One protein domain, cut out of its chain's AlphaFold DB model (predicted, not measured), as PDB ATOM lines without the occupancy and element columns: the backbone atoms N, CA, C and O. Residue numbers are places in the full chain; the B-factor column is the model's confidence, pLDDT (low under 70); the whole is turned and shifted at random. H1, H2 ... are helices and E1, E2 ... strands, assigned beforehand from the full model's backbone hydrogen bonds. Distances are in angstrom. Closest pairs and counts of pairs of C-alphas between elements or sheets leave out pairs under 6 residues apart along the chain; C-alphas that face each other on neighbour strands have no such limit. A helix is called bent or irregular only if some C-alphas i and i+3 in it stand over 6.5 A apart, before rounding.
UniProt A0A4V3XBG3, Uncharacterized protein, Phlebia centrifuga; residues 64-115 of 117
ATOM      1  N   GLY A  64      29.616 -18.520  39.458       94.94
ATOM      2  CA  GLY A  64      29.505 -18.318  40.898       94.94
ATOM      3  C   GLY A  64      30.510 -19.149  41.697       94.94
ATOM      4  O   GLY A  64      31.028 -20.168  41.233       94.94
ATOM      5  N   SER A  65      30.719 -18.758  42.950       95.81
ATOM      6  CA  SER A  65      31.609 -19.405  43.923       95.81
ATOM      7  C   SER A  65      31.182 -20.833  44.280       95.81
ATOM      8  O   SER A  65      31.992 -21.625  44.748       95.81
ATOM      9  N   CYS A  66      29.933 -21.223  43.992       96.81
ATOM     10  CA  CYS A  66      29.508 -22.627  44.046       96.81
ATOM     11  C   CYS A  66      29.997 -23.474  42.853       96.81
ATOM     12  O   CYS A  66      29.694 -24.665  42.785       96.81
ATOM     13  N   GLY A  67      30.732 -22.888  41.904       96.19
ATOM     14  CA  GLY A  67      31.345 -23.587  40.775       96.19
ATOM     15  C   GLY A  67      30.401 -23.860  39.606       96.19
ATOM     16  O   GLY A  67      30.657 -24.771  38.819       96.19
ATOM     17  N   GLN A  68      29.292 -23.127  39.498       96.38
ATOM     18  CA  GLN A  68      28.327 -23.240  38.401       96.38
ATOM     19  C   GLN A  68      28.142 -21.888  37.716       96.38
ATOM     20  O   GLN A  68      28.248 -20.844  38.355       96.38
ATOM     21  N   ASN A  69      27.868 -21.918  36.411       96.75
ATOM     22  CA  ASN A  69      27.568 -20.711  35.658       96.75
ATOM     23  C   ASN A  69      26.060 -20.460  35.648       96.75
ATOM     24  O   ASN A  69      25.295 -21.341  35.260       96.75
ATOM     25  N   ASN A  70      25.651 -19.252  36.014       97.00
ATOM     26  CA  ASN A  70      24.257 -18.835  36.006       97.00
ATOM     27  C   ASN A  70      23.950 -17.832  34.898       97.00
ATOM     28  O   ASN A  70      24.837 -17.171  34.357       97.00
ATOM     29  N   VAL A  71      22.665 -17.734  34.562       96.44
ATOM     30  CA  VAL A  71      22.134 -16.786  33.579       96.44
ATOM     31  C   VAL A  71      21.165 -15.798  34.240       96.44
ATOM     32  O   VAL A  71      20.613 -16.102  35.294       96.44
ATOM     33  N   PRO A  72      20.921 -14.610  33.649       94.94
ATOM     34  CA  PRO A  72      20.111 -13.566  34.289       94.94
ATOM     35  C   PRO A  72      18.658 -13.958  34.596       94.94
ATOM     36  O   PRO A  72      17.989 -13.281  35.369       94.94
ATOM     37  N   SER A  73      18.149 -15.026  33.974       95.56
ATOM     38  CA  SER A  73      16.820 -15.574  34.265       95.56
ATOM     39  C   SER A  73      16.769 -16.441  35.527       95.56
ATOM     40  O   SER A  73      15.674 -16.818  35.945       95.56
ATOM     41  N   ASP A  74      17.914 -16.787  36.119       95.88
ATOM     42  CA  ASP A  74      17.972 -17.655  37.291       95.88
ATOM     43  C   ASP A  74      17.669 -16.868  38.574       95.88
ATOM     44  O   ASP A  74      18.259 -15.824  38.854       95.88
ATOM     45  N   PHE A  75      16.782 -17.406  39.412       96.44
ATOM     46  CA  PHE A  75      16.512 -16.853  40.742       96.44
ATOM     47  C   PHE A  75      17.583 -17.309  41.733       96.44
ATOM     48  O   PHE A  75      17.416 -18.301  42.451       96.44
ATOM     49  N   ILE A  76      18.691 -16.576  41.758       97.44
ATOM     50  CA  ILE A  76      19.872 -16.904  42.558       97.44
ATOM     51  C   ILE A  76      20.269 -15.769  43.496       97.44
ATOM     52  O   ILE A  76      19.922 -14.607  43.291       97.44
ATOM     53  N   VAL A  77      21.022 -16.117  44.533       96.75
ATOM     54  CA  VAL A  77      21.598 -15.167  45.486       96.75
ATOM     55  C   VAL A  77      23.060 -15.473  45.754       96.75
ATOM     56  O   VAL A  77      23.481 -16.633  45.765       96.75
ATOM     57  N   ALA A  78      23.794 -14.399  46.028       96.12
ATOM     58  CA  ALA A  78      25.133 -14.443  46.573       96.12
ATOM     59  C   ALA A  78      25.072 -14.123  48.076       96.12
ATOM     60  O   ALA A  78      24.404 -13.164  48.477       96.12
ATOM     61  N   LEU A  79      25.724 -14.929  48.912       95.19
ATOM     62  CA  LEU A  79      25.836 -14.667  50.352       95.19
ATOM     63  C   LEU A  79      27.123 -13.891  50.640       95.19
ATOM     64  O   LEU A  79      28.114 -14.086  49.953       95.19
ATOM     65  N   ASN A  80      27.155 -13.031  51.659       93.12
ATOM     66  CA  ASN A  80      28.440 -12.499  52.124       93.12
ATOM     67  C   ASN A  80      29.273 -13.620  52.771       93.12
ATOM     68  O   ASN A  80      28.716 -14.585  53.295       93.12
ATOM     69  N   THR A  81      30.593 -13.455  52.804       92.19
ATOM     70  CA  THR A  81      31.550 -14.447  53.327       92.19
ATOM     71  C   THR A  81      31.133 -15.147  54.632       92.19
ATOM     72  O   THR A  81      31.074 -16.376  54.645       92.19
ATOM     73  N   PRO A  82      30.743 -14.448  55.722       91.19
ATOM     74  CA  PRO A  82      30.379 -15.136  56.965       91.19
ATOM     75  C   PRO A  82      29.085 -15.959  56.869       91.19
ATOM     76  O   PRO A  82      28.901 -16.880  57.660       91.19
ATOM     77  N   MET A  83      28.172 -15.634  55.947       91.62
ATOM     78  CA  MET A  83      26.951 -16.419  55.718       91.62
ATOM     79  C   MET A  83      27.172 -17.543  54.707       91.62
ATOM     80  O   MET A  83      26.472 -18.550  54.764       91.62
ATOM     81  N   TYR A  84      28.114 -17.373  53.778       93.00
ATOM     82  CA  TYR A  84      28.500 -18.407  52.825       93.00
ATOM     83  C   TYR A  84      29.217 -19.572  53.524       93.00
ATOM     84  O   TYR A  84      28.895 -20.733  53.256       93.00
ATOM     85  N   GLY A  85      30.090 -19.254  54.487       92.00
ATOM     86  CA  GLY A  85      30.872 -20.217  55.259       92.00
ATOM     87  C   GLY A  85      32.171 -20.628  54.563       92.00
ATOM     88  O   GLY A  85      32.484 -20.163  53.474       92.00
ATOM     89  N   ASP A  86      32.934 -21.508  55.207       90.88
ATOM     90  CA  ASP A  86      34.238 -21.945  54.702       90.88
ATOM     91  C   ASP A  86      34.138 -23.174  53.782       90.88
ATOM     92  O   ASP A  86      33.251 -24.019  53.927       90.88
ATOM     93  N   GLY A  87      35.123 -23.332  52.893       91.81
ATOM     94  CA  GLY A  87      35.284 -24.505  52.028       91.81
ATOM     95  C   GLY A  87      34.793 -24.305  50.592       91.81
ATOM     96  O   GLY A  87      34.283 -23.249  50.229       91.81
ATOM     97  N   TYR A  88      34.983 -25.331  49.755       93.06
ATOM     98  CA  TYR A  88      34.564 -25.315  48.352       93.06
ATOM     99  C   TYR A  88      33.944 -26.661  47.918       93.06
ATOM    100  O   TYR A  88      34.621 -27.690  48.011       93.06
ATOM    101  N   PRO A  89      32.703 -26.670  47.391       92.69
ATOM    102  CA  PRO A  89      31.745 -25.560  47.442       92.69
ATOM    103  C   PRO A  89      31.352 -25.247  48.897       92.69
ATOM    104  O   PRO A  89      31.395 -26.135  49.751       92.69
ATOM    105  N   GLY A  90      30.975 -23.997  49.182       92.69
ATOM    106  CA  GLY A  90      30.556 -23.592  50.526       92.69
ATOM    107  C   GLY A  90      29.380 -24.429  51.057       92.69
ATOM    108  O   GLY A  90      28.576 -24.953  50.275       92.69
ATOM    109  N   PRO A  91      29.218 -24.550  52.387       94.69
ATOM    110  CA  PRO A  91      28.234 -25.434  53.021       94.69
ATOM    111  C   PRO A  91      26.783 -25.125  52.636       94.69
ATOM    112  O   PRO A  91      25.905 -25.985  52.770       94.69
ATOM    113  N   HIS A  92      26.515 -23.904  52.168       94.56
ATOM    114  CA  HIS A  92      25.188 -23.459  51.766       94.56
ATOM    115  C   HIS A  92      24.937 -23.461  50.256       94.56
ATOM    116  O   HIS A  92      23.820 -23.151  49.841       94.56
ATOM    117  N   CYS A  93      25.912 -23.858  49.438       96.44
ATOM    118  CA  CYS A  93      25.720 -23.968  47.998       96.44
ATOM    119  C   CYS A  93      24.534 -24.860  47.633       96.44
ATOM    120  O   CYS A  93      24.278 -25.887  48.267       96.44
ATOM    121  N   PHE A  94      23.807 -24.446  46.594       97.06
ATOM    122  CA  PHE A  94      22.642 -25.137  46.031       97.06
ATOM    123  C   PHE A  94      21.437 -25.248  46.972       97.06
ATOM    124  O   PHE A  94      20.413 -25.827  46.602       97.06
ATOM    125  N   LYS A  95      21.510 -24.681  48.182       95.88
ATOM    126  CA  LYS A  95      20.360 -24.615  49.081       95.88
ATOM    127  C   LYS A  95      19.431 -23.491  48.642       95.88
ATOM    128  O   LYS A  95      19.866 -22.390  48.306       95.88
ATOM    129  N   SER A  96      18.135 -23.767  48.695       96.50
ATOM    130  CA  SER A  96      17.106 -22.746  48.520       96.50
ATOM    131  C   SER A  96      16.871 -21.985  49.819       96.50
ATOM    132  O   SER A  96      16.757 -22.584  50.891       96.50
ATOM    133  N   ILE A  97      16.740 -20.667  49.708       95.31
ATOM    134  CA  ILE A  97      16.390 -19.779  50.812       95.31
ATOM    135  C   ILE A  97      15.092 -19.043  50.528       95.31
ATOM    136  O   ILE A  97      14.749 -18.765  49.380       95.31
ATOM    137  N   THR A  98      14.396 -18.682  51.599       96.00
ATOM    138  CA  THR A  98      13.241 -17.790  51.542       96.00
ATOM    139  C   THR A  98      13.679 -16.377  51.903       96.00
ATOM    140  O   THR A  98      14.242 -16.148  52.972       96.00
ATOM    141  N   ILE A  99      13.387 -15.428  51.022       94.94
ATOM    142  CA  ILE A  99      13.711 -14.011  51.174       94.94
ATOM    143  C   ILE A  99      12.423 -13.265  51.487       94.94
ATOM    144  O   ILE A  99      11.426 -13.415  50.780       94.94
ATOM    145  N   GLN A 100      12.448 -12.457  52.546       94.38
ATOM    146  CA  GLN A 100      11.305 -11.664  52.991       94.38
ATOM    147  C   GLN A 100      11.706 -10.196  53.103       94.38
ATOM    148  O   GLN A 100      12.642  -9.861  53.828       94.38
ATOM    149  N   TRP A 101      10.991  -9.317  52.400       92.94
ATOM    150  CA  TRP A 101      11.223  -7.873  52.450       92.94
ATOM    151  C   TRP A 101       9.938  -7.100  52.145       92.94
ATOM    152  O   TRP A 101       9.235  -7.404  51.181       92.94
ATOM    153  N   GLY A 102       9.604  -6.106  52.976       92.81
ATOM    154  CA  GLY A 102       8.444  -5.230  52.752       92.81
ATOM    155  C   GLY A 102       7.098  -5.963  52.624       92.81
ATOM    156  O   GLY A 102       6.261  -5.566  51.820       92.81
ATOM    157  N   GLY A 103       6.909  -7.073  53.349       95.00
ATOM    158  CA  GLY A 103       5.700  -7.908  53.269       95.00
ATOM    159  C   GLY A 103       5.616  -8.816  52.034       95.00
ATOM    160  O   GLY A 103       4.611  -9.496  51.848       95.00
ATOM    161  N   LYS A 104       6.652  -8.844  51.188       94.88
ATOM    162  CA  LYS A 104       6.773  -9.770  50.057       94.88
ATOM    163  C   LYS A 104       7.703 -10.921  50.416       94.88
ATOM    164  O   LYS A 104       8.699 -10.720  51.112       94.88
ATOM    165  N   THR A 105       7.399 -12.093  49.870       96.50
ATOM    166  CA  THR A 105       8.171 -13.322  50.062       96.50
ATOM    167  C   THR A 105       8.513 -13.927  48.709       96.50
ATOM    168  O   THR A 105       7.646 -14.032  47.845       96.50
ATOM    169  N   THR A 106       9.767 -14.330  48.530       95.88
ATOM    170  CA  THR A 106      10.233 -15.066  47.350       95.88
ATOM    171  C   THR A 106      11.260 -16.124  47.749       95.88
ATOM    172  O   THR A 106      11.700 -16.167  48.901       95.88
ATOM    173  N   THR A 107      11.647 -16.975  46.805       97.19
ATOM    174  CA  THR A 107      12.646 -18.028  46.990       97.19
ATOM    175  C   THR A 107      13.764 -17.852  45.972       97.19
ATOM    176  O   THR A 107      13.504 -17.473  44.831       97.19
ATOM    177  N   ALA A 108      14.998 -18.136  46.378       96.81
ATOM    178  CA  ALA A 108      16.160 -18.154  45.497       96.81
ATOM    179  C   ALA A 108      17.142 -19.251  45.919       96.81
ATOM    180  O   ALA A 108      17.094 -19.727  47.056       96.81
ATOM    181  N   THR A 109      18.040 -19.631  45.017       97.88
ATOM    182  CA  THR A 109      19.092 -20.620  45.281       97.88
ATOM    183  C   THR A 109      20.425 -19.932  45.542       97.88
ATOM    184  O   THR A 109      20.801 -19.002  44.832       97.88
ATOM    185  N   ILE A 110      21.156 -20.391  46.554       97.06
ATOM    186  CA  ILE A 110      22.506 -19.898  46.839       97.06
ATOM    187  C   ILE A 110      23.473 -20.476  45.811       97.06
ATOM    188  O   ILE A 110      23.660 -21.694  45.753       97.06
ATOM    189  N   MET A 111      24.080 -19.596  45.018       97.56
ATOM    190  CA  MET A 111      24.990 -19.979  43.932       97.56
ATOM    191  C   MET A 111      26.345 -19.274  43.998       97.56
ATOM    192  O   MET A 111      27.269 -19.664  43.284       97.56
ATOM    193  N   ASP A 112      26.481 -18.262  44.854       97.00
ATOM    194  CA  ASP A 112      27.674 -17.428  44.869       97.00
ATOM    195  C   ASP A 112      27.988 -16.854  46.259       97.00
ATOM    196  O   ASP A 112      27.164 -16.885  47.182       97.00
ATOM    197  N   GLU A 113      29.197 -16.327  46.385       94.94
ATOM    198  CA  GLU A 113      29.713 -15.592  47.526       94.94
ATOM    199  C   GLU A 113      30.093 -14.174  47.083       94.94
ATOM    200  O   GLU A 113      30.818 -13.975  46.111       94.94
ATOM    201  N   VAL A 114      29.654 -13.169  47.838       92.19
ATOM    202  CA  VAL A 114      30.169 -11.805  47.720       92.19
ATOM    203  C   VAL A 114      31.355 -11.664  48.665       92.19
ATOM    204  O   VAL A 114      31.176 -11.417  49.862       92.19
ATOM    205  N   SER A 115      32.564 -11.795  48.118       78.75
ATOM    206  CA  SER A 115      33.783 -11.446  48.843       78.75
ATOM    207  C   SER A 115      33.908  -9.924  48.914       78.75
ATOM    208  O   SER A 115      34.069  -9.227  47.911       78.75
TER     209      SER A 115
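What this domain is: This is residues 64 to 115 of the 117 residues of an uncharacterized protein of Phlebia centrifuga (UniProt A0A4V3XBG3). A long two-stranded hairpin, E2 and E3, reaches out as an arm from a small body, and inside that body the bent far part of E3 pairs with the short strand E1 to complete a three-stranded sheet. Two loops without named elements fill out the body: residues 64 to 75 make a wide arc leading into E1, and the long link 85 to 95 loops at the end of the longest axis away from the hairpin's tip, where residues 100 to 105 stick out. The printed part has 52 residues, with named elements in the order E1, H1, E2, E3; the mixed sheet runs E1, E3, E2, and the class is mostly strand. The whole is compact, with a radius of gyration of the C-alphas of 11.2 A and spans of 34 by 24 by 17 A.

Where its parts are: Begin at Gly 64, whose C-alpha is at (29.505, -18.318, 40.898), and pass through residues 64 to 75, which hold no named element. Find C-alpha 76 at (19.872, -16.904, 42.558); from there strand E1, residues 76 to 80, runs 13.6 A. Helix H1 follows at once, residues 81 to 84. After the long link, strand E2, residues 96 to 101, runs 16.5 A. Strand E3, residues 104 to 114, is the longest, 23.6 A from first to last C-alpha, and ends with C-alpha 114 at (30.169, -11.805, 47.720).

How they stand to each other: Start from E3, the inner strand, whose pairing is staggered: residues 104 to 109 pair with E2 and residues 109 to 114 with E1. It bends by 91 degrees at residue 111. E1 is parallel to E3, at 61 degrees between their directions; look for N 77 and O 109, 2.9 A apart, and N 114 and O 79, 2.8 A apart, both within hydrogen-bond range. E2 and E3 form an antiparallel hairpin, at 123 degrees, with N 99 and O 106 at 2.8 A and N 104 and O 101 at 3.0 A within hydrogen-bond range. H1 is on the sheet at a height over the sheet of 7.7 A, but only just over none of the strands: 2 of its 4 C-alphas fall on E1 and 2 on E3. The closest C-alphas of H1 and E3 are those of Tyr 84 and Glu 113, 6.1 A apart. H1 is too short for any O i to N i+4 pair; its one O i to N i+3 pair is within range.

The domain as a whole: The two C-alphas farthest apart are those of Tyr 88 and Gly 103, at 34.1 A. The sheet is only just strongly twisted, its C-alphas lying up to 4.3 A off the best plane. The links E1 to H1 and E2 to E3 are tight; H1 to E2, with 11 residues between, is long. The printed part has no cut. Its mean pLDDT is 94.7, and no printed residue is under 70.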